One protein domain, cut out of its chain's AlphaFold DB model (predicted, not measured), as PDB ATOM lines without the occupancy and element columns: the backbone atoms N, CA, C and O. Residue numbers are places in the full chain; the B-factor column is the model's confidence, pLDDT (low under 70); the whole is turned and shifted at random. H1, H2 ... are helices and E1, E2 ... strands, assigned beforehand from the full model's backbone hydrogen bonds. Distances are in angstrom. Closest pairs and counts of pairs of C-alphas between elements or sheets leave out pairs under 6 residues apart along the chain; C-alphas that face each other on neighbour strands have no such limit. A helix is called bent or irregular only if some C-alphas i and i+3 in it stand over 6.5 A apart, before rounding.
ATOM      1  N   VAL A  25     117.166 134.555 140.016       97.69
ATOM      2  CA  VAL A  25     117.779 133.837 141.132       97.69
ATOM      3  C   VAL A  25     117.415 132.363 141.084       97.69
ATOM      4  O   VAL A  25     116.328 131.994 140.636       97.69
ATOM      5  N   ASN A  26     118.336 131.524 141.540       95.00
ATOM      6  CA  ASN A  26     118.082 130.111 141.749       95.00
ATOM      7  C   ASN A  26     117.707 129.852 143.217       95.00
ATOM      8  O   ASN A  26     118.285 130.397 144.159       95.00
ATOM      9  N   PHE A  27     116.683 129.034 143.409       92.38
ATOM     10  CA  PHE A  27     116.199 128.585 144.697       92.38
ATOM     11  C   PHE A  27     116.727 127.176 144.953       92.38
ATOM     12  O   PHE A  27     116.222 126.182 144.420       92.38
ATOM     13  N   TRP A  28     117.800 127.132 145.749       87.12
ATOM     14  CA  TRP A  28     118.528 125.914 146.077       87.12
ATOM     15  C   TRP A  28     117.858 125.156 147.232       87.12
ATOM     16  O   TRP A  28     116.690 124.801 147.146       87.12
ATOM     17  N   ASN A  29     118.556 124.889 148.330       82.00
ATOM     18  CA  ASN A  29     118.057 124.020 149.388       82.00
ATOM     19  C   ASN A  29     117.337 124.827 150.477       82.00
ATOM     20  O   ASN A  29     117.968 125.610 151.185       82.00
ATOM     21  N   LEU A  30     116.037 124.577 150.682       83.81
ATOM     22  CA  LEU A  30     115.253 125.194 151.765       83.81
ATOM     23  C   LEU A  30     115.846 124.954 153.165       83.81
ATOM     24  O   LEU A  30     115.635 125.756 154.065       83.81
ATOM     25  N   GLY A  31     116.620 123.888 153.363       82.06
ATOM     26  CA  GLY A  31     117.341 123.618 154.608       82.06
ATOM     27  C   GLY A  31     118.478 124.601 154.914       82.06
ATOM     28  O   GLY A  31     118.971 124.616 156.039       82.06
ATOM     29  N   TRP A  32     118.904 125.428 153.955       83.25
ATOM     30  CA  TRP A  32     119.871 126.508 154.201       83.25
ATOM     31  C   TRP A  32     119.237 127.754 154.814       83.25
ATOM     32  O   TRP A  32     119.943 128.605 155.359       83.25
ATOM     33  N   HIS A  33     117.914 127.846 154.736       86.12
ATOM     34  CA  HIS A  33     117.143 128.965 155.237       86.12
ATOM     35  C   HIS A  33     116.882 128.829 156.743       86.12
ATOM     36  O   HIS A  33     116.904 127.736 157.319       86.12
ATOM     37  N   LYS A  34     116.606 129.950 157.409       87.56
ATOM     38  CA  LYS A  34     115.931 129.918 158.708       87.56
ATOM     39  C   LYS A  34     114.477 129.457 158.510       87.56
ATOM     40  O   LYS A  34     113.905 129.644 157.431       87.56
ATOM     41  N   PRO A  35     113.852 128.863 159.544       86.38
ATOM     42  CA  PRO A  35     112.412 128.638 159.535       86.38
ATOM     43  C   PRO A  35     111.669 129.913 159.127       86.38
ATOM     44  O   PRO A  35     111.981 130.989 159.630       86.38
ATOM     45  N   ASN A  36     110.689 129.776 158.238       88.94
ATOM     46  CA  ASN A  36     109.845 130.870 157.748       88.94
ATOM     47  C   ASN A  36     110.547 131.982 156.942       88.94
ATOM     48  O   ASN A  36     109.977 133.054 156.744       88.94
ATOM     49  N   ASP A  37     111.752 131.742 156.411       91.19
ATOM     50  CA  ASP A  37     112.369 132.701 155.484       91.19
ATOM     51  C   ASP A  37     111.510 132.895 154.226       91.19
ATOM     52  O   ASP A  37     111.340 134.025 153.791       91.19
ATOM     53  N   CYS A  38     110.963 131.815 153.649       94.06
ATOM     54  CA  CYS A  38     110.178 131.878 152.404       94.06
ATOM     55  C   CYS A  38     108.661 131.896 152.655       94.06
ATOM     56  O   CYS A  38     107.934 132.698 152.071       94.06
ATOM     57  N   PHE A  39     108.181 131.015 153.534       93.38
ATOM     58  CA  PHE A  39     106.768 130.888 153.909       93.38
ATOM     59  C   PHE A  39     106.498 131.557 155.258       93.38
ATOM     60  O   PHE A  39     107.399 131.625 156.083       93.38
ATOM     61  N   GLN A  40     105.269 132.009 155.520       92.25
ATOM     62  CA  GLN A  40     104.884 132.486 156.859       92.25
ATOM     63  C   GLN A  40     104.870 131.343 157.879       92.25
ATOM     64  O   GLN A  40     105.316 131.519 159.010       92.25
ATOM     65  N   ASP A  41     104.396 130.172 157.449       89.81
ATOM     66  CA  ASP A  41     104.475 128.920 158.191       89.81
ATOM     67  C   ASP A  41     104.933 127.795 157.259       89.81
ATOM     68  O   ASP A  41     104.155 127.224 156.494       89.81
ATOM     69  N   PHE A  42     106.223 127.463 157.322       86.38
ATOM     70  CA  PHE A  42     106.807 126.397 156.506       86.38
ATOM     71  C   PHE A  42     106.271 124.996 156.851       86.38
ATOM     72  O   PHE A  42     106.472 124.064 156.068       86.38
ATOM     73  N   LYS A  43     105.630 124.822 158.018       86.56
ATOM     74  CA  LYS A  43     105.050 123.541 158.449       86.56
ATOM     75  C   LYS A  43     103.631 123.336 157.933       86.56
ATOM     76  O   LYS A  43     103.186 122.194 157.895       86.56
ATOM     77  N   ASN A  44     102.932 124.412 157.571       87.88
ATOM     78  CA  ASN A  44     101.547 124.363 157.117       87.88
ATOM     79  C   ASN A  44     101.278 125.390 156.006       87.88
ATOM     80  O   ASN A  44     100.500 126.336 156.156       87.88
ATOM     81  N   VAL A  45     101.942 125.197 154.869       91.44
ATOM     82  CA  VAL A  45     101.798 126.069 153.699       91.44
ATOM     83  C   VAL A  45     100.400 125.897 153.096       91.44
ATOM     84  O   VAL A  45     100.113 124.900 152.435       91.44
ATOM     85  N   SER A  46      99.519 126.869 153.326       90.69
ATOM     86  CA  SER A  46      98.123 126.836 152.882       90.69
ATOM     87  C   SER A  46      97.538 128.247 152.712       90.69
ATOM     88  O   SER A  46      98.156 129.241 153.096       90.69
ATOM     89  N   GLY A  47      96.345 128.334 152.116       89.56
ATOM     90  CA  GLY A  47      95.604 129.589 151.938       89.56
ATOM     91  C   GLY A  47      96.175 130.540 150.878       89.56
ATOM     92  O   GLY A  47      97.049 130.181 150.088       89.56
ATOM     93  N   ASP A  48      95.652 131.769 150.870       90.19
ATOM     94  CA  ASP A  48      95.928 132.780 149.837       90.19
ATOM     95  C   ASP A  48      97.150 133.661 150.132       90.19
ATOM     96  O   ASP A  48      97.606 134.412 149.265       90.19
ATOM     97  N   HIS A  49      97.713 133.573 151.339       92.06
ATOM     98  CA  HIS A  49      98.869 134.365 151.769       92.06
ATOM     99  C   HIS A  49      99.962 133.497 152.420       92.06
ATOM    100  O   HIS A  49     100.371 133.770 153.543       92.06
ATOM    101  N   PRO A  50     100.474 132.457 151.737       94.06
ATOM    102  CA  PRO A  50     101.419 131.515 152.341       94.06
ATOM    103  C   PRO A  50     102.841 132.085 152.494       94.06
ATOM    104  O   PRO A  50     103.638 131.550 153.261       94.06
ATOM    105  N   TRP A  51     103.188 133.144 151.757       96.31
ATOM    106  CA  TRP A  51     104.556 133.663 151.647       96.31
ATOM    107  C   TRP A  51     104.892 134.704 152.705       96.31
ATOM    108  O   TRP A  51     104.057 135.544 153.049       96.31
ATOM    109  N   ASN A  52     106.147 134.699 153.148       96.56
ATOM    110  CA  ASN A  52     106.707 135.758 153.973       96.56
ATOM    111  C   ASN A  52     106.729 137.086 153.171       96.56
ATOM    112  O   ASN A  52     107.372 137.151 152.119       96.56
ATOM    113  N   PRO A  53     106.058 138.161 153.633       97.06
ATOM    114  CA  PRO A  53     106.012 139.432 152.904       97.06
ATOM    115  C   PRO A  53     107.385 140.082 152.685       97.06
ATOM    116  O   PRO A  53     107.607 140.710 151.649       97.06
ATOM    117  N   GLN A  54     108.317 139.922 153.631       97.44
ATOM    118  CA  GLN A  54     109.674 140.446 153.492       97.44
ATOM    119  C   GLN A  54     110.433 139.705 152.387       97.44
ATOM    120  O   GLN A  54     111.086 140.344 151.567       97.44
ATOM    121  N   PHE A  55     110.262 138.384 152.291       97.31
ATOM    122  CA  PHE A  55     110.811 137.595 151.189       97.31
ATOM    123  C   PHE A  55     110.254 138.053 149.843       97.31
ATOM    124  O   PHE A  55     111.032 138.342 148.939       97.31
ATOM    125  N   LEU A  56     108.929 138.218 149.718       97.88
ATOM    126  CA  LEU A  56     108.313 138.722 148.481       97.88
ATOM    127  C   LEU A  56     108.899 140.074 148.051       97.88
ATOM    128  O   LEU A  56     109.169 140.281 146.865       97.88
ATOM    129  N   LYS A  57     109.126 140.979 149.013       97.56
ATOM    130  CA  LYS A  57     109.768 142.276 148.778       97.56
ATOM    131  C   LYS A  57     111.206 142.109 148.288       97.56
ATOM    132  O   LYS A  57     111.603 142.798 147.353       97.56
ATOM    133  N   GLU A  58     111.979 141.213 148.887       97.69
ATOM    134  CA  GLU A  58     113.385 141.005 148.534       97.69
ATOM    135  C   GLU A  58     113.555 140.349 147.160       97.69
ATOM    136  O   GLU A  58     114.354 140.792 146.337       97.69
ATOM    137  N   ILE A  59     112.738 139.350 146.836       97.69
ATOM    138  CA  ILE A  59     112.809 138.697 145.525       97.69
ATOM    139  C   ILE A  59     112.139 139.503 144.398       97.69
ATOM    140  O   ILE A  59     112.168 139.081 143.243       97.69
ATOM    141  N   SER A  60     111.571 140.682 144.687       97.06
ATOM    142  CA  SER A  60     110.941 141.560 143.682       97.06
ATOM    143  C   SER A  60     111.922 142.166 142.669       97.06
ATOM    144  O   SER A  60     111.500 142.642 141.612       97.06
ATOM    145  N   ILE A  61     113.227 142.127 142.959       96.31
ATOM    146  CA  ILE A  61     114.266 142.580 142.026       96.31
ATOM    147  C   ILE A  61     114.492 141.599 140.868       96.31
ATOM    148  O   ILE A  61     115.049 141.983 139.841       96.31
ATOM    149  N   TYR A  62     114.070 140.339 141.021       97.69
ATOM    150  CA  TYR A  62     114.314 139.285 140.041       97.69
ATOM    151  C   TYR A  62     113.180 139.183 139.018       97.69
ATOM    152  O   TYR A  62     111.997 139.281 139.337       97.69
ATOM    153  N   ARG A  63     113.553 138.924 137.766       96.19
ATOM    154  CA  ARG A  63     112.672 138.694 136.610       96.19
ATOM    155  C   ARG A  63     112.505 137.224 136.266       96.19
ATOM    156  O   ARG A  63     111.677 136.890 135.427       96.19
ATOM    157  N   PRO A 304     128.483 130.628 135.096       98.00
ATOM    158  CA  PRO A 304     129.681 131.436 135.290       98.00
ATOM    159  C   PRO A 304     129.897 131.665 136.792       98.00
ATOM    160  O   PRO A 304     129.109 132.310 137.472       98.00
ATOM    161  N   TYR A 305     130.971 131.103 137.330       98.06
ATOM    162  CA  TYR A 305     131.416 131.377 138.692       98.06
ATOM    163  C   TYR A 305     132.771 132.067 138.660       98.06
ATOM    164  O   TYR A 305     133.506 131.972 137.672       98.06
ATOM    165  N   PHE A 306     133.131 132.709 139.765       98.19
ATOM    166  CA  PHE A 306     134.491 133.176 140.009       98.19
ATOM    167  C   PHE A 306     134.970 132.758 141.405       98.19
ATOM    168  O   PHE A 306     134.177 132.560 142.320       98.19
ATOM    169  N   GLY A 307     136.282 132.604 141.587       96.56
ATOM    170  CA  GLY A 307     136.880 132.479 142.921       96.56
ATOM    171  C   GLY A 307     137.012 131.075 143.524       96.56
ATOM    172  O   GLY A 307     137.529 130.979 144.628       96.56
ATOM    173  N   HIS A 308     136.651 129.985 142.827       94.44
ATOM    174  CA  HIS A 308     136.764 128.611 143.373       94.44
ATOM    175  C   HIS A 308     138.148 128.253 143.936       94.44
ATOM    176  O   HIS A 308     138.256 127.556 144.939       94.44
ATOM    177  N   LYS A 309     139.213 128.748 143.300       94.44
ATOM    178  CA  LYS A 309     140.600 128.478 143.704       94.44
ATOM    179  C   LYS A 309     141.191 129.536 144.640       94.44
ATOM    180  O   LYS A 309     142.375 129.454 144.958       94.44
ATOM    181  N   VAL A 310     140.418 130.547 145.025       96.75
ATOM    182  CA  VAL A 310     140.898 131.636 145.878       96.75
ATOM    183  C   VAL A 310     140.682 131.261 147.340       96.75
ATOM    184  O   VAL A 310     139.618 130.774 147.713       96.75
ATOM    185  N   ASP A 311     141.701 131.485 148.163       96.50
ATOM    186  CA  ASP A 311     141.579 131.459 149.617       96.50
ATOM    187  C   ASP A 311     141.088 132.834 150.084       96.50
ATOM    188  O   ASP A 311     141.730 133.844 149.797       96.50
ATOM    189  N   GLY A 312     139.947 132.884 150.775       95.50
ATOM    190  CA  GLY A 312     139.354 134.137 151.246       95.50
ATOM    191  C   GLY A 312     140.226 134.917 152.238       95.50
ATOM    192  O   GLY A 312     140.044 136.126 152.348       95.50
ATOM    193  N   ALA A 313     141.182 134.251 152.896       94.81
ATOM    194  CA  ALA A 313     142.115 134.862 153.844       94.81
ATOM    195  C   ALA A 313     143.440 135.321 153.194       94.81
ATOM    196  O   ALA A 313     144.298 135.884 153.873       94.81
ATOM    197  N   ASP A 314     143.655 135.056 151.895       95.94
ATOM    198  CA  ASP A 314     144.866 135.503 151.195       95.94
ATOM    199  C   ASP A 314     144.907 137.048 151.181       95.94
ATOM    200  O   ASP A 314     143.938 137.674 150.741       95.94
ATOM    201  N   PRO A 315     146.017 137.700 151.582       95.69
ATOM    202  CA  PRO A 315     146.173 139.152 151.459       95.69
ATOM    203  C   PRO A 315     145.941 139.694 150.037       95.69
ATOM    204  O   PRO A 315     145.612 140.865 149.867       95.69
ATOM    205  N   LYS A 316     146.087 138.845 149.011       97.19
ATOM    206  CA  LYS A 316     145.811 139.138 147.595       97.19
ATOM    207  C   LYS A 316     144.461 138.603 147.102       97.19
ATOM    208  O   LYS A 316     144.225 138.579 145.894       97.19
ATOM    209  N   ALA A 317     143.561 138.169 147.987       97.06
ATOM    210  CA  ALA A 317     142.268 137.598 147.599       97.06
ATOM    211  C   ALA A 317     141.477 138.532 146.669       97.06
ATOM    212  O   ALA A 317     140.932 138.077 145.668       97.06
ATOM    213  N   ALA A 318     141.477 139.839 146.946       97.56
ATOM    214  CA  ALA A 318     140.810 140.846 146.119       97.56
ATOM    215  C   ALA A 318     141.302 140.844 144.659       97.56
ATOM    216  O   ALA A 318     140.501 140.769 143.731       97.56
ATOM    217  N   GLU A 319     142.623 140.899 144.462       98.25
ATOM    218  CA  GLU A 319     143.273 140.885 143.145       98.25
ATOM    219  C   GLU A 319     142.937 139.592 142.392       98.25
ATOM    220  O   GLU A 319     142.410 139.631 141.280       98.25
ATOM    221  N   ARG A 320     143.117 138.440 143.048       98.44
ATOM    222  CA  ARG A 320     142.828 137.125 142.457       98.44
ATOM    223  C   ARG A 320     141.348 136.931 142.119       98.44
ATOM    224  O   ARG A 320     141.021 136.229 141.164       98.44
ATOM    225  N   LEU A 321     140.431 137.514 142.897       98.50
ATOM    226  CA  LEU A 321     138.999 137.462 142.593       98.50
ATOM    227  C   LEU A 321     138.669 138.276 141.344       98.50
ATOM    228  O   LEU A 321     137.905 137.790 140.513       98.50
ATOM    229  N   ARG A 322     139.294 139.441 141.150       98.56
ATOM    230  CA  ARG A 322     139.155 140.214 139.906       98.56
ATOM    231  C   ARG A 322     139.705 139.466 138.697       98.56
ATOM    232  O   ARG A 322     139.034 139.399 137.669       98.56
ATOM    233  N   GLU A 323     140.861 138.819 138.828       98.50
ATOM    234  CA  GLU A 323     141.390 137.929 137.783       98.50
ATOM    235  C   GLU A 323     140.410 136.791 137.460       98.50
ATOM    236  O   GLU A 323     140.171 136.470 136.293       98.50
ATOM    237  N   ALA A 324     139.792 136.198 138.485       98.50
ATOM    238  CA  ALA A 324     138.798 135.147 138.306       98.50
ATOM    239  C   ALA A 324     137.510 135.651 137.630       98.50
ATOM    240  O   ALA A 324     136.939 134.918 136.821       98.50
ATOM    241  N   ILE A 325     137.071 136.886 137.908       98.81
ATOM    242  CA  ILE A 325     135.957 137.543 137.202       98.81
ATOM    243  C   ILE A 325     136.294 137.678 135.712       98.81
ATOM    244  O   ILE A 325     135.518 137.226 134.869       98.81
ATOM    245  N   GLN A 326     137.482 138.197 135.383       98.56
ATOM    246  CA  GLN A 326     137.937 138.339 133.995       98.56
ATOM    247  C   GLN A 326     138.010 136.987 133.276       98.56
ATOM    248  O   GLN A 326     137.558 136.847 132.139       98.56
ATOM    249  N   LYS A 327     138.510 135.950 133.954       98.25
ATOM    250  CA  LYS A 327     138.527 134.586 133.417       98.25
ATOM    251  C   LYS A 327     137.114 134.050 133.149       98.25
ATOM    252  O   LYS A 327     136.884 133.441 132.102       98.25
ATOM    253  N   SER A 328     136.169 134.301 134.055       98.44
ATOM    254  CA  SER A 328     134.758 133.937 133.875       98.44
ATOM    255  C   SER A 328     134.144 134.646 132.659       98.44
ATOM    256  O   SER A 328     133.455 134.014 131.854       98.44
ATOM    257  N   GLY A 329     134.475 135.927 132.453       98.56
ATOM    258  CA  GLY A 329     134.096 136.693 131.261       98.56
ATOM    259  C   GLY A 329     134.654 136.094 129.966       98.56
ATOM    260  O   GLY A 329     133.907 135.867 129.016       98.56
ATOM    261  N   GLN A 330     135.938 135.723 129.939       98.38
ATOM    262  CA  GLN A 330     136.570 135.089 128.772       98.38
ATOM    263  C   GLN A 330     135.911 133.761 128.375       98.38
ATOM    264  O   GLN A 330     135.755 133.470 127.187       98.38
ATOM    265  N   ASP A 331     135.548 132.928 129.351       98.38
ATOM    266  CA  ASP A 331     134.861 131.668 129.066       98.38
ATOM    267  C   ASP A 331     133.405 131.920 128.629       98.38
ATOM    268  O   ASP A 331     132.930 131.285 127.684       98.38
ATOM    269  N   SER A 332     132.740 132.930 129.200       98.62
ATOM    270  CA  SER A 332     131.404 133.380 128.775       98.62
ATOM    271  C   SER A 332     131.390 133.920 127.339       98.62
ATOM    272  O   SER A 332     130.480 133.601 126.576       98.62
ATOM    273  N   ALA A 333     132.430 134.641 126.914       98.50
ATOM    274  CA  ALA A 333     132.581 135.123 125.540       98.50
ATOM    275  C   ALA A 333     132.625 133.977 124.510       98.50
ATOM    276  O   ALA A 333     132.027 134.072 123.435       98.50
ATOM    277  N   LYS A 334     133.280 132.853 124.839       98.25
ATOM    278  CA  LYS A 334     133.306 131.662 123.965       98.25
ATOM    279  C   LYS A 334     131.915 131.050 123.813       98.25
ATOM    280  O   LYS A 334     131.520 130.685 122.708       98.25
ATOM    281  N   GLN A 335     131.172 130.955 124.914       98.38
ATOM    282  CA  GLN A 335     129.804 130.429 124.917       98.38
ATOM    283  C   GLN A 335     128.855 131.351 124.152       98.38
ATOM    284  O   GLN A 335     128.017 130.882 123.384       98.38
ATOM    285  N   LYS A 336     129.030 132.667 124.309       98.06
ATOM    286  CA  LYS A 336     128.258 133.702 123.619       98.06
ATOM    287  C   LYS A 336     128.379 133.565 122.107       98.06
ATOM    288  O   LYS A 336     127.354 133.514 121.435       98.06
ATOM    289  N   LYS A 337     129.603 133.391 121.601       98.25
ATOM    290  CA  LYS A 337     129.857 133.144 120.177       98.25
ATOM    291  C   LYS A 337     129.099 131.913 119.659       98.25
ATOM    292  O   LYS A 337     128.421 132.003 118.644       98.25
ATOM    293  N   ILE A 338     129.157 130.789 120.379       98.31
ATOM    294  CA  ILE A 338     128.447 129.555 119.993       98.31
ATOM    295  C   ILE A 338     126.928 129.759 119.991       98.31
ATOM    296  O   ILE A 338     126.243 129.290 119.081       98.31
ATOM    297  N   ALA A 339     126.393 130.444 121.006       98.44
ATOM    298  CA  ALA A 339     124.967 130.736 121.086       98.44
ATOM    299  C   ALA A 339     124.514 131.602 119.901       98.44
ATOM    300  O   ALA A 339     123.532 131.261 119.246       98.44
ATOM    301  N   GLU A 340     125.256 132.658 119.568       98.00
ATOM    302  CA  GLU A 340     124.937 133.563 118.456       98.00
ATOM    303  C   GLU A 340     125.018 132.877 117.089       98.00
ATOM    304  O   GLU A 340     124.091 133.011 116.293       98.00
ATOM    305  N   GLU A 341     126.054 132.070 116.842       98.00
ATOM    306  CA  GLU A 341     126.174 131.254 115.623       98.00
ATOM    307  C   GLU A 341     125.015 130.253 115.470       98.00
ATOM    308  O   GLU A 341     124.653 129.869 114.357       98.00
ATOM    309  N   ALA A 342     124.412 129.827 116.584       97.75
ATOM    310  CA  ALA A 342     123.238 128.959 116.602       97.75
ATOM    311  C   ALA A 342     121.896 129.720 116.595       97.75
ATOM    312  O   ALA A 342     120.847 129.074 116.594       97.75
ATOM    313  N   GLY A 343     121.903 131.058 116.606       97.56
ATOM    314  CA  GLY A 343     120.690 131.877 116.717       97.56
ATOM    315  C   GLY A 343     119.997 131.782 118.082       97.56
ATOM    316  O   GLY A 343     118.790 132.001 118.183       97.56
ATOM    317  N   LEU A 344     120.737 131.425 119.133       98.19
ATOM    318  CA  LEU A 344     120.253 131.240 120.500       98.19
ATOM    319  C   LEU A 344     120.722 132.375 121.414       98.19
ATOM    320  O   LEU A 344     121.748 133.017 121.192       98.19
ATOM    321  N   LYS A 345     119.990 132.589 122.509       97.81
ATOM    322  CA  LYS A 345     120.464 133.450 123.600       97.81
ATOM    323  C   LYS A 345     121.467 132.698 124.474       97.81
ATOM    324  O   LYS A 345     121.321 131.495 124.679       97.81
ATOM    325  N   LEU A 346     122.422 133.424 125.053       98.69
ATOM    326  CA  LEU A 346     123.194 132.942 126.196       98.69
ATOM    327  C   LEU A 346     122.542 133.450 127.489       98.69
ATOM    328  O   LEU A 346     122.295 134.651 127.627       98.69
ATOM    329  N   ILE A 347     122.252 132.544 128.421       98.75
ATOM    330  CA  ILE A 347     121.709 132.849 129.756       98.75
ATOM    331  C   ILE A 347     122.543 132.146 130.837       98.75
ATOM    332  O   ILE A 347     123.244 131.182 130.544       98.75
ATOM    333  N   ALA A 348     122.502 132.616 132.081       98.50
ATOM    334  CA  ALA A 348     123.133 131.919 133.200       98.50
ATOM    335  C   ALA A 348     122.066 131.256 134.075       98.50
ATOM    336  O   ALA A 348     121.164 131.940 134.565       98.50
ATOM    337  N   TYR A 349     122.153 129.931 134.246       97.62
ATOM    338  CA  TYR A 349     121.246 129.177 135.125       97.62
ATOM    339  C   TYR A 349     121.626 129.312 136.603       97.62
ATOM    340  O   TYR A 349     120.779 129.145 137.480       97.62
ATOM    341  N   GLU A 350     122.871 129.691 136.866       96.75
ATOM    342  CA  GLU A 350     123.393 130.106 138.162       96.75
ATOM    343  C   GLU A 350     124.711 130.867 137.982       96.75
ATOM    344  O   GLU A 350     125.309 130.843 136.908       96.75
ATOM    345  N   GLY A 351     125.191 131.518 139.034       97.44
ATOM    346  CA  GLY A 351     126.509 132.131 139.036       97.44
ATOM    347  C   GLY A 351     126.735 133.024 140.245       97.44
ATOM    348  O   GLY A 351     125.850 133.208 141.086       97.44
ATOM    349  N   GLY A 352     127.934 133.593 140.313       97.94
ATOM    350  CA  GLY A 352     128.390 134.424 141.425       97.94
ATOM    351  C   GLY A 352     129.746 133.971 141.951       97.94
ATOM    352  O   GLY A 352     130.506 133.276 141.272       97.94
ATOM    353  N   GLN A 353     130.060 134.366 143.178       96.81
ATOM    354  CA  GLN A 353     131.288 133.928 143.832       96.81
ATOM    355  C   GLN A 353     131.188 132.440 144.217       96.81
ATOM    356  O   GLN A 353     130.124 131.965 144.615       96.81
ATOM    357  N   HIS A 354     132.295 131.707 144.132       96.38
ATOM    358  CA  HIS A 354     132.405 130.301 144.526       96.38
ATOM    359  C   HIS A 354     133.642 130.049 145.403       96.38
ATOM    360  O   HIS A 354     134.255 128.992 145.337       96.38
ATOM    361  N   VAL A 355     134.040 131.015 146.229       96.94
ATOM    362  CA  VAL A 355     135.095 130.828 147.232       96.94
ATOM    363  C   VAL A 355     134.648 129.751 148.220       96.94
ATOM    364  O   VAL A 355     133.564 129.843 148.795       96.94
ATOM    365  N   THR A 356     135.480 128.727 148.418       95.12
ATOM    366  CA  THR A 356     135.176 127.581 149.298       95.12
ATOM    367  C   THR A 356     136.166 127.400 150.444       95.12
ATOM    368  O   THR A 356     135.941 126.553 151.300       95.12
ATOM    369  N   LYS A 357     137.271 128.154 150.473       95.50
ATOM    370  CA  LYS A 357     138.248 128.148 151.569       95.50
ATOM    371  C   LYS A 357     138.269 129.527 152.218       95.50
ATOM    372  O   LYS A 357     138.400 130.520 151.510       95.50
ATOM    373  N   ASN A 358     138.096 129.580 153.542       95.12
ATOM    374  CA  ASN A 358     137.926 130.829 154.304       95.12
ATOM    375  C   ASN A 358     136.868 131.756 153.676       95.12
ATOM    376  O   ASN A 358     136.986 132.978 153.672       95.12
ATOM    377  N   ALA A 359     135.816 131.154 153.110       95.56
ATOM    378  CA  ALA A 359     134.868 131.871 152.269       95.56
ATOM    379  C   ALA A 359     134.099 132.955 153.027       95.56
ATOM    380  O   ALA A 359     133.759 133.978 152.437       95.56
ATOM    381  N   LYS A 360     133.843 132.746 154.324       94.88
ATOM    382  CA  LYS A 360     133.106 133.691 155.161       94.88
ATOM    383  C   LYS A 360     133.781 135.062 155.200       94.88
ATOM    384  O   LYS A 360     133.111 136.043 154.913       94.88
ATOM    385  N   GLU A 361     135.082 135.111 155.483       91.12
ATOM    386  CA  GLU A 361     135.830 136.358 155.707       91.12
ATOM    387  C   GLU A 361     135.688 137.332 154.534       91.12
ATOM    388  O   GLU A 361     135.270 138.477 154.710       91.12
ATOM    389  N   ILE A 362     135.947 136.849 153.317       94.56
ATOM    390  CA  ILE A 362     135.848 137.679 152.119       94.56
ATOM    391  C   ILE A 362     134.395 137.996 151.746       94.56
ATOM    392  O   ILE A 362     134.122 139.086 151.257       94.56
ATOM    393  N   ASN A 363     133.444 137.088 151.998       95.12
ATOM    394  CA  ASN A 363     132.035 137.279 151.630       95.12
ATOM    395  C   ASN A 363     131.264 138.220 152.561       95.12
ATOM    396  O   ASN A 363     130.264 138.793 152.128       95.12
ATOM    397  N   THR A 364     131.705 138.368 153.811       93.12
ATOM    398  CA  THR A 364     131.150 139.337 154.768       93.12
ATOM    399  C   THR A 364     131.905 140.666 154.764       93.12
ATOM    400  O   THR A 364     131.530 141.580 155.487       93.12
ATOM    401  N   SER A 365     132.977 140.786 153.976       94.75
ATOM    402  CA  SER A 365     133.704 142.044 153.802       94.75
ATOM    403  C   SER A 365     132.919 143.013 152.907       94.75
ATOM    404  O   SER A 365     132.375 142.575 151.885       94.75
ATOM    405  N   PRO A 366     132.928 144.332 153.191       96.38
ATOM    406  CA  PRO A 366     132.368 145.342 152.296       96.38
ATOM    407  C   PRO A 366     132.909 145.263 150.865       96.38
ATOM    408  O   PRO A 366     132.173 145.558 149.932       96.38
ATOM    409  N   LEU A 367     134.144 144.782 150.675       96.69
ATOM    410  CA  LEU A 367     134.745 144.562 149.355       96.69
ATOM    411  C   LEU A 367     133.914 143.622 148.462       96.69
ATOM    412  O   LEU A 367     133.927 143.757 147.240       96.69
ATOM    413  N   MET A 368     133.177 142.670 149.046       97.88
ATOM    414  CA  MET A 368     132.346 141.743 148.274       97.88
ATOM    415  C   MET A 368     131.225 142.463 147.517       97.88
ATOM    416  O   MET A 368     130.766 141.972 146.487       97.88
ATOM    417  N   HIS A 369     130.800 143.633 147.995       98.50
ATOM    418  CA  HIS A 369     129.888 144.498 147.259       98.50
ATOM    419  C   HIS A 369     130.480 144.891 145.902       98.50
ATOM    420  O   HIS A 369     129.876 144.630 144.864       98.50
ATOM    421  N   ASP A 370     131.686 145.453 145.921       98.44
ATOM    422  CA  ASP A 370     132.346 145.988 144.731       98.44
ATOM    423  C   ASP A 370     132.707 144.859 143.764       98.44
ATOM    424  O   ASP A 370     132.411 144.949 142.577       98.44
ATOM    425  N   LEU A 371     133.212 143.732 144.279       98.69
ATOM    426  CA  LEU A 371     133.467 142.534 143.472       98.69
ATOM    427  C   LEU A 371     132.192 141.992 142.814       98.69
ATOM    428  O   LEU A 371     132.241 141.523 141.680       98.69
ATOM    429  N   THR A 372     131.049 142.051 143.503       98.69
ATOM    430  CA  THR A 372     129.769 141.623 142.923       98.69
ATOM    431  C   THR A 372     129.319 142.583 141.822       98.69
ATOM    432  O   THR A 372     128.853 142.109 140.791       98.69
ATOM    433  N   LYS A 373     129.502 143.902 141.986       98.38
ATOM    434  CA  LYS A 373     129.212 144.886 140.925       98.38
ATOM    435  C   LYS A 373     130.109 144.675 139.705       98.38
ATOM    436  O   LYS A 373     129.589 144.463 138.617       98.38
ATOM    437  N   GLU A 374     131.428 144.609 139.904       98.56
ATOM    438  CA  GLU A 374     132.406 144.344 138.836       98.56
ATOM    439  C   GLU A 374     132.080 143.041 138.083       98.56
ATOM    440  O   GLU A 374     132.176 142.962 136.857       98.56
ATOM    441  N   TYR A 375     131.654 142.009 138.815       98.75
ATOM    442  CA  TYR A 375     131.233 140.743 138.234       98.75
ATOM    443  C   TYR A 375     129.943 140.857 137.410       98.75
ATOM    444  O   TYR A 375     129.890 140.334 136.297       98.75
ATOM    445  N   LEU A 376     128.908 141.533 137.919       98.44
ATOM    446  CA  LEU A 376     127.656 141.747 137.183       98.44
ATOM    447  C   LEU A 376     127.890 142.574 135.913       98.44
ATOM    448  O   LEU A 376     127.363 142.213 134.860       98.44
ATOM    449  N   ASP A 377     128.732 143.605 135.989       97.69
ATOM    450  CA  ASP A 377     129.136 144.412 134.838       97.69
ATOM    451  C   ASP A 377     129.844 143.555 133.783       97.69
ATOM    452  O   ASP A 377     129.527 143.644 132.594       97.69
ATOM    453  N   GLU A 378     130.752 142.663 134.193       98.25
ATOM    454  CA  GLU A 378     131.410 141.730 133.273       98.25
ATOM    455  C   GLU A 378     130.410 140.753 132.634       98.25
ATOM    456  O   GLU A 378     130.432 140.562 131.420       98.25
ATOM    457  N   MET A 379     129.504 140.157 133.415       98.25
ATOM    458  CA  MET A 379     128.508 139.208 132.898       98.25
ATOM    459  C   MET A 379     127.489 139.873 131.963       98.25
ATOM    460  O   MET A 379     127.084 139.266 130.965       98.25
ATOM    461  N   SER A 380     127.121 141.130 132.228       97.06
ATOM    462  CA  SER A 380     126.148 141.887 131.427       97.06
ATOM    463  C   SER A 380     126.549 142.032 129.954       97.06
ATOM    464  O   SER A 380     125.688 142.172 129.086       97.06
ATOM    465  N   LYS A 381     127.847 141.910 129.643       96.75
ATOM    466  CA  LYS A 381     128.384 141.942 128.274       96.75
ATOM    467  C   LYS A 381     127.943 140.745 127.428       96.75
ATOM    468  O   LYS A 381     127.932 140.834 126.202       96.75
ATOM    469  N   TYR A 382     127.604 139.616 128.055       97.75
ATOM    470  CA  TYR A 382     127.398 138.341 127.357       97.75
ATOM    471  C   TYR A 382     125.987 137.782 127.526       97.75
ATOM    472  O   TYR A 382     125.423 137.221 126.580       97.75
ATOM    473  N   PHE A 383     125.418 137.905 128.723       98.00
ATOM    474  CA  PHE A 383     124.201 137.197 129.094       98.00
ATOM    475  C   PHE A 383     122.950 138.042 128.864       98.00
ATOM    476  O   PHE A 383     122.867 139.192 129.271       98.00
ATOM    477  N   ALA A 384     121.922 137.440 128.268       96.62
ATOM    478  CA  ALA A 384     120.598 138.063 128.191       96.62
ATOM    479  C   ALA A 384     119.862 138.012 129.544       96.62
ATOM    480  O   ALA A 384     118.949 138.793 129.797       96.62
ATOM    481  N   ARG A 385     120.235 137.049 130.389       97.00
ATOM    482  CA  ARG A 385     119.664 136.812 131.713       97.00
ATOM    483  C   ARG A 385     120.675 136.114 132.601       97.00
ATOM    484  O   ARG A 385     121.380 135.225 132.124       97.00
ATOM    485  N   PHE A 386     120.670 136.455 133.881       98.00
ATOM    486  CA  PHE A 386     121.587 135.915 134.865       98.00
ATOM    487  C   PHE A 386     120.884 135.525 136.160       98.00
ATOM    488  O   PHE A 386     120.434 136.392 136.903       98.00
ATOM    489  N   CYS A 387     120.819 134.226 136.456       98.31
ATOM    490  CA  CYS A 387     120.380 133.753 137.762       98.31
ATOM    491  C   CYS A 387     121.536 133.796 138.765       98.31
ATOM    492  O   CYS A 387     122.515 133.071 138.617       98.31
ATOM    493  N   TYR A 388     121.409 134.600 139.821       97.94
ATOM    494  CA  TYR A 388     122.321 134.510 140.961       97.94
ATOM    495  C   TYR A 388     122.103 133.177 141.695       97.94
ATOM    496  O   TYR A 388     120.967 132.711 141.804       97.94
ATOM    497  N   TYR A 389     123.174 132.538 142.174       96.44
ATOM    498  CA  TYR A 389     123.123 131.143 142.637       96.44
ATOM    499  C   TYR A 389     122.091 130.857 143.735       96.44
ATOM    500  O   TYR A 389     121.413 129.835 143.690       96.44
ATOM    501  N   ALA A 390     121.990 131.723 144.740       95.38
ATOM    502  CA  ALA A 390     121.034 131.540 145.820       95.38
ATOM    503  C   ALA A 390     120.579 132.886 146.369       95.38
ATOM    504  O   ALA A 390     121.399 133.770 146.624       95.38
ATOM    505  N   HIS A 391     119.274 133.027 146.602       95.62
ATOM    506  CA  HIS A 391     118.744 134.217 147.262       95.62
ATOM    507  C   HIS A 391     119.213 134.292 148.718       95.62
ATOM    508  O   HIS A 391     119.805 135.286 149.128       95.62
ATOM    509  N   VAL A 392     119.005 133.207 149.465       94.12
ATOM    510  CA  VAL A 392     119.383 133.067 150.872       94.12
ATOM    511  C   VAL A 392     120.300 131.857 151.035       94.12
ATOM    512  O   VAL A 392     120.081 130.808 150.431       94.12
ATOM    513  N   GLY A 393     121.333 132.003 151.860       92.00
ATOM    514  CA  GLY A 393     122.230 130.926 152.260       92.00
ATOM    515  C   GLY A 393     123.303 131.435 153.220       92.00
ATOM    516  O   GLY A 393     123.959 132.437 152.947       92.00
ATOM    517  N   ARG A 394     123.486 130.734 154.343       89.19
ATOM    518  CA  ARG A 394     124.440 131.117 155.398       89.19
ATOM    519  C   ARG A 394     125.877 131.190 154.882       89.19
ATOM    520  O   ARG A 394     126.279 130.378 154.046       89.19
ATOM    521  N   ALA A 395     126.670 132.100 155.440       91.06
ATOM    522  CA  ALA A 395     128.099 132.167 155.172       91.06
ATOM    523  C   ALA A 395     128.891 131.260 156.130       91.06
ATOM    524  O   ALA A 395     128.879 131.434 157.350       91.06
ATOM    525  N   GLY A 396     129.623 130.298 155.569       91.19
ATOM    526  CA  GLY A 396     130.559 129.437 156.289       91.19
ATOM    527  C   GLY A 396     131.905 129.333 155.576       91.19
ATOM    528  O   GLY A 396     132.065 129.789 154.447       91.19
ATOM    529  N   ASN A 397     132.894 128.708 156.221       85.88
ATOM    530  CA  ASN A 397     134.238 128.596 155.639       85.88
ATOM    531  C   ASN A 397     134.272 127.731 154.377       85.88
ATOM    532  O   ASN A 397     135.063 128.038 153.493       85.88
ATOM    533  N   GLY A 398     133.397 126.719 154.293       85.56
ATOM    534  CA  GLY A 398     133.232 125.819 153.142       85.56
ATOM    535  C   GLY A 398     132.327 126.351 152.026       85.56
ATOM    536  O   GLY A 398     132.096 125.639 151.054       85.56
ATOM    537  N   GLY A 399     131.790 127.569 152.170       86.19
ATOM    538  CA  GLY A 399     130.916 128.185 151.176       86.19
ATOM    539  C   GLY A 399     130.011 129.275 151.744       86.19
ATOM    540  O   GLY A 399     129.572 129.215 152.891       86.19
ATOM    541  N   ALA A 400     129.733 130.287 150.923       94.12
ATOM    542  CA  ALA A 400     128.954 131.467 151.300       94.12
ATOM    543  C   ALA A 400     128.169 132.013 150.095       94.12
ATOM    544  O   ALA A 400     128.345 133.157 149.684       94.12
ATOM    545  N   TRP A 401     127.356 131.179 149.449       94.81
ATOM    546  CA  TRP A 401     126.805 131.508 148.129       94.81
ATOM    547  C   TRP A 401     125.528 132.359 148.127       94.81
ATOM    548  O   TRP A 401     125.218 132.954 147.099       94.81
ATOM    549  N   GLY A 402     124.802 132.456 149.247       95.38
ATOM    550  CA  GLY A 402     123.583 133.268 149.339       95.38
ATOM    551  C   GLY A 402     123.843 134.751 149.074       95.38
ATOM    552  O   GLY A 402     124.881 135.273 149.483       95.38
ATOM    553  N   ALA A 403     122.929 135.438 148.389       96.94
ATOM    554  CA  ALA A 403     122.957 136.900 148.298       96.94
ATOM    555  C   ALA A 403     122.698 137.537 149.677       96.94
ATOM    556  O   ALA A 403     123.340 138.527 150.033       96.94
ATOM    557  N   LEU A 404     121.801 136.908 150.438       96.06
ATOM    558  CA  LEU A 404     121.475 137.141 151.842       96.06
ATOM    559  C   LEU A 404     121.845 135.903 152.672       96.06
ATOM    560  O   LEU A 404     121.874 134.785 152.158       96.06
ATOM    561  N   GLU A 405     122.054 136.073 153.974       93.94
ATOM    562  CA  GLU A 405     122.197 134.956 154.920       93.94
ATOM    563  C   GLU A 405     120.860 134.518 155.539       93.94
ATOM    564  O   GLU A 405     120.743 133.386 156.012       93.94
ATOM    565  N   PHE A 406     119.859 135.404 155.546       94.06
ATOM    566  CA  PHE A 406     118.482 135.161 155.987       94.06
ATOM    567  C   PHE A 406     117.548 136.254 155.443       94.06
ATOM    568  O   PHE A 406     118.005 137.360 155.144       94.06
ATOM    569  N   THR A 407     116.249 135.964 155.349       95.44
ATOM    570  CA  THR A 407     115.237 136.948 154.930       95.44
ATOM    571  C   THR A 407     115.181 138.104 155.933       95.44
ATOM    572  O   THR A 407     115.098 137.881 157.143       95.44
ATOM    573  N   GLY A 408     115.205 139.347 155.453       96.12
ATOM    574  CA  GLY A 408     115.209 140.543 156.300       96.12
ATOM    575  C   GLY A 408     116.584 140.956 156.832       96.12
ATOM    576  O   GLY A 408     116.648 141.798 157.729       96.12
ATOM    577  N   GLN A 409     117.683 140.392 156.316       96.12
ATOM    578  CA  GLN A 409     119.030 140.873 156.643       96.12
ATOM    579  C   GLN A 409     119.167 142.370 156.287       96.12
ATOM    580  O   GLN A 409     118.792 142.766 155.179       96.12
ATOM    581  N   PRO A 410     119.715 143.218 157.185       96.94
ATOM    582  CA  PRO A 410     119.911 144.635 156.895       96.94
ATOM    583  C   PRO A 410     120.715 144.854 155.609       96.94
ATOM    584  O   PRO A 410     121.793 144.288 155.426       96.94
ATOM    585  N   LEU A 411     120.220 145.720 154.718       96.44
ATOM    586  CA  LEU A 411     120.848 145.956 153.411       96.44
ATOM    587  C   LEU A 411     122.288 146.495 153.523       96.44
ATOM    588  O   LEU A 411     123.102 146.261 152.634       96.44
ATOM    589  N   SER A 412     122.616 147.195 154.615       95.44
ATOM    590  CA  SER A 412     123.973 147.671 154.922       95.44
ATOM    591  C   SER A 412     124.979 146.540 155.161       95.44
ATOM    592  O   SER A 412     126.171 146.742 154.943       95.44
ATOM    593  N   GLU A 413     124.504 145.366 155.574       95.31
ATOM    594  CA  GLU A 413     125.310 144.174 155.874       95.31
ATOM    595  C   GLU A 413     125.229 143.128 154.749       95.31
ATOM    596  O   GLU A 413     126.113 142.291 154.590       95.31
ATOM    597  N   ALA A 414     124.181 143.180 153.926       97.12
ATOM    598  CA  ALA A 414     123.956 142.253 152.822       97.12
ATOM    599  C   ALA A 414     124.713 142.667 151.544       97.12
ATOM    600  O   ALA A 414     124.102 142.980 150.524       97.12
ATOM    601  N   HIS A 415     126.049 142.685 151.579       98.12
ATOM    602  CA  HIS A 415     126.892 143.266 150.519       98.12
ATOM    603  C   HIS A 415     126.600 142.747 149.097       98.12
ATOM    604  O   HIS A 415     126.499 143.545 148.166       98.12
ATOM    605  N   LYS A 416     126.401 141.433 148.924       98.25
ATOM    606  CA  LYS A 416     126.074 140.825 147.619       98.25
ATOM    607  C   LYS A 416     124.674 141.211 147.149       98.25
ATOM    608  O   LYS A 416     124.490 141.633 146.012       98.25
ATOM    609  N   TYR A 417     123.683 141.105 148.034       98.44
ATOM    610  CA  TYR A 417     122.312 141.495 147.717       98.44
ATOM    611  C   TYR A 417     122.179 142.995 147.436       98.44
ATOM    612  O   TYR A 417     121.462 143.376 146.516       98.44
ATOM    613  N   ARG A 418     122.919 143.854 148.146       98.50
ATOM    614  CA  ARG A 418     122.963 145.292 147.863       98.50
ATOM    615  C   ARG A 418     123.451 145.576 146.443       98.50
ATOM    616  O   ARG A 418     122.784 146.328 145.741       98.50
ATOM    617  N   ALA A 419     124.519 144.915 145.994       98.56
ATOM    618  CA  ALA A 419     124.993 145.038 144.614       98.56
ATOM    619  C   ALA A 419     123.927 144.596 143.590       98.56
ATOM    620  O   ALA A 419     123.722 145.275 142.588       98.56
ATOM    621  N   LEU A 420     123.189 143.509 143.861       98.44
ATOM    622  CA  LEU A 420     122.079 143.056 143.005       98.44
ATOM    623  C   LEU A 420     120.920 144.066 142.962       98.44
ATOM    624  O   LEU A 420     120.362 144.317 141.895       98.44
ATOM    625  N   VAL A 421     120.559 144.659 144.104       98.06
ATOM    626  CA  VAL A 421     119.521 145.699 144.195       98.06
ATOM    627  C   VAL A 421     119.929 146.948 143.415       98.06
ATOM    628  O   VAL A 421     119.097 147.522 142.715       98.06
ATOM    629  N   GLU A 422     121.181 147.388 143.544       97.88
ATOM    630  CA  GLU A 422     121.720 148.529 142.795       97.88
ATOM    631  C   GLU A 422     121.704 148.252 141.292       97.88
ATOM    632  O   GLU A 422     121.105 149.024 140.545       97.88
ATOM    633  N   TYR A 423     122.222 147.098 140.866       97.00
ATOM    634  CA  TYR A 423     122.203 146.694 139.463       97.00
ATOM    635  C   TYR A 423     120.775 146.663 138.895       97.00
ATOM    636  O   TYR A 423     120.532 147.195 137.814       97.00
ATOM    637  N   ALA A 424     119.805 146.094 139.625       95.12
ATOM    638  CA  ALA A 424     118.404 146.038 139.195       95.12
ATOM    639  C   ALA A 424     117.756 147.427 139.052       95.12
ATOM    640  O   ALA A 424     116.862 147.607 138.224       95.12
ATOM    641  N   LYS A 425     118.174 148.402 139.870       94.69
ATOM    642  CA  LYS A 425     117.702 149.794 139.788       94.69
ATOM    643  C   LYS A 425     118.331 150.541 138.617       94.69
ATOM    644  O   LYS A 425     117.637 151.309 137.960       94.69
ATOM    645  N   GLU A 426     119.620 150.325 138.379       93.88
ATOM    646  CA  GLU A 426     120.376 150.920 137.268       93.88
ATOM    647  C   GLU A 426     119.952 150.324 135.913       93.88
ATOM    648  O   GLU A 426     120.004 151.001 134.888       93.88
ATOM    649  N   ASN A 427     119.457 149.083 135.921       90.62
ATOM    650  CA  ASN A 427     119.043 148.324 134.744       90.62
ATOM    651  C   ASN A 427     117.588 147.833 134.877       90.62
ATOM    652  O   ASN A 427     117.348 146.625 134.979       90.62
ATOM    653  N   PRO A 428     116.593 148.740 134.899       81.38
ATOM    654  CA  PRO A 428     115.201 148.338 135.025       81.38
ATOM    655  C   PRO A 428     114.785 147.485 133.821       81.38
ATOM    656  O   PRO A 428     115.106 147.795 132.671       81.38
ATOM    657  N   ALA A 429     114.047 146.409 134.094       66.06
ATOM    658  CA  ALA A 429     113.465 145.576 133.049       66.06
ATOM    659  C   ALA A 429     112.543 146.415 132.150       66.06
ATOM    660  O   ALA A 429     111.822 147.286 132.644       66.06
ATOM    661  N   LYS A 430     112.590 146.147 130.842       56.38
ATOM    662  CA  LYS A 430     111.734 146.795 129.842       56.38
ATOM    663  C   LYS A 430     110.370 146.132 129.738       56.38
ATOM    664  O   LYS A 430     110.320 144.883 129.832       56.38
TER     665      LYS A 430
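What this domain is: This is residues 25 to 63 and 304 to 430 of the 430 residues of an uncharacterized protein of Verrucomicrobia subdivision 3 bacterium (UniProt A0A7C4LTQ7). Two small pairs of parallel strands, E1 with E2 and then E3 with E4, follow each other end to end as a narrow, broken ribbon, and the helices H2, H4 and H5 stand in a curved row along one side of it. H1 lies toward the end of the domain away from H2, and the long unnamed stretch of residues 25 to 52, whose C-alphas lie 7 to 31 A from the mean of all C-alphas, reaches from nearer the middle out to that end, where Gly 47 lies. The printed part has 166 residues, with five named helices and four named strands in the order H1 H2 E1 H3 H4 E2 E3 E4 H5. The class is mostly helix, though under half of the residues are in named elements. The whole is compact, with a radius of gyration of the C-alphas of 16.5 A, and spans 47 by 43 by 26 A.

Where its parts are: Find C-alpha 345 at (120.464, 133.450, 123.600); there E1 begins and runs to residue 348, 10.1 A. E2 holds residues 385 to 388, 9.9 A; E3 holds 390 to 392 and E4 402 to 404. H2, residues 317 to 341, is the longest helix at 36.4 A. Look next at H4, residues 367 to 380, 20.1 A; H3 holds residues 359 to 363. H1, residues 53 to 61, begins at C-alpha 53 (106.012, 139.432, 152.904) and is irregular, but only just: C-alphas 58 and 61 are 6.8 A apart. H5, residues 415 to 426, spans 16.6 A and ends at C-alpha 426 (120.376, 150.920, 137.268).

How they stand to each other: Start at E1 and E2, parallel neighbours at 8 degrees, where N 348 and O 385 are 2.8 A apart. E1, H3 H4, E2 form a strand-helix-strand unit, parallel neighbour strands with helices between them in the chain; its crossover is right-handed. E2 runs on into E3 at 44 degrees across one residue. E3 and E4 are parallel at 38 degrees, with N 403 and O 390 2.9 A apart. The closest C-alphas of H2 and E1 are Lys 336 and Leu 346, 5.7 A. H2 touches H4, closest at C-alphas 325 and 375, 5.8 A, at a shallow tilt of 15 degrees, the same way. H4 touches H5, closest at C-alphas 369 and 415, 4.6 A, at a steep tilt of 42 degrees. H5, with residues 420 to 424 alone, only just touches H1, with 3 pairs of C-alphas within 8 A, the closest 61 and 424, 6.1 A. H3 is close to H4 but not clearly touching, with C-alphas 362 and 368 6.6 A apart. Every O i to N i+4 pair is within hydrogen-bond range in H2, H3, H4 and H5; in H1, 4 of 5 are.

The domain as a whole: The C-alphas farthest apart are those of Gly 47 and Pro 315, 51.5 A. Residues 64 to 303 are not printed, and C-alphas 63 and 304 are 18.5 A apart across the cut. Of the links that are printed whole, none is long. Mean pLDDT of the printed part is 94.9; residues 429 to 430 are under 70.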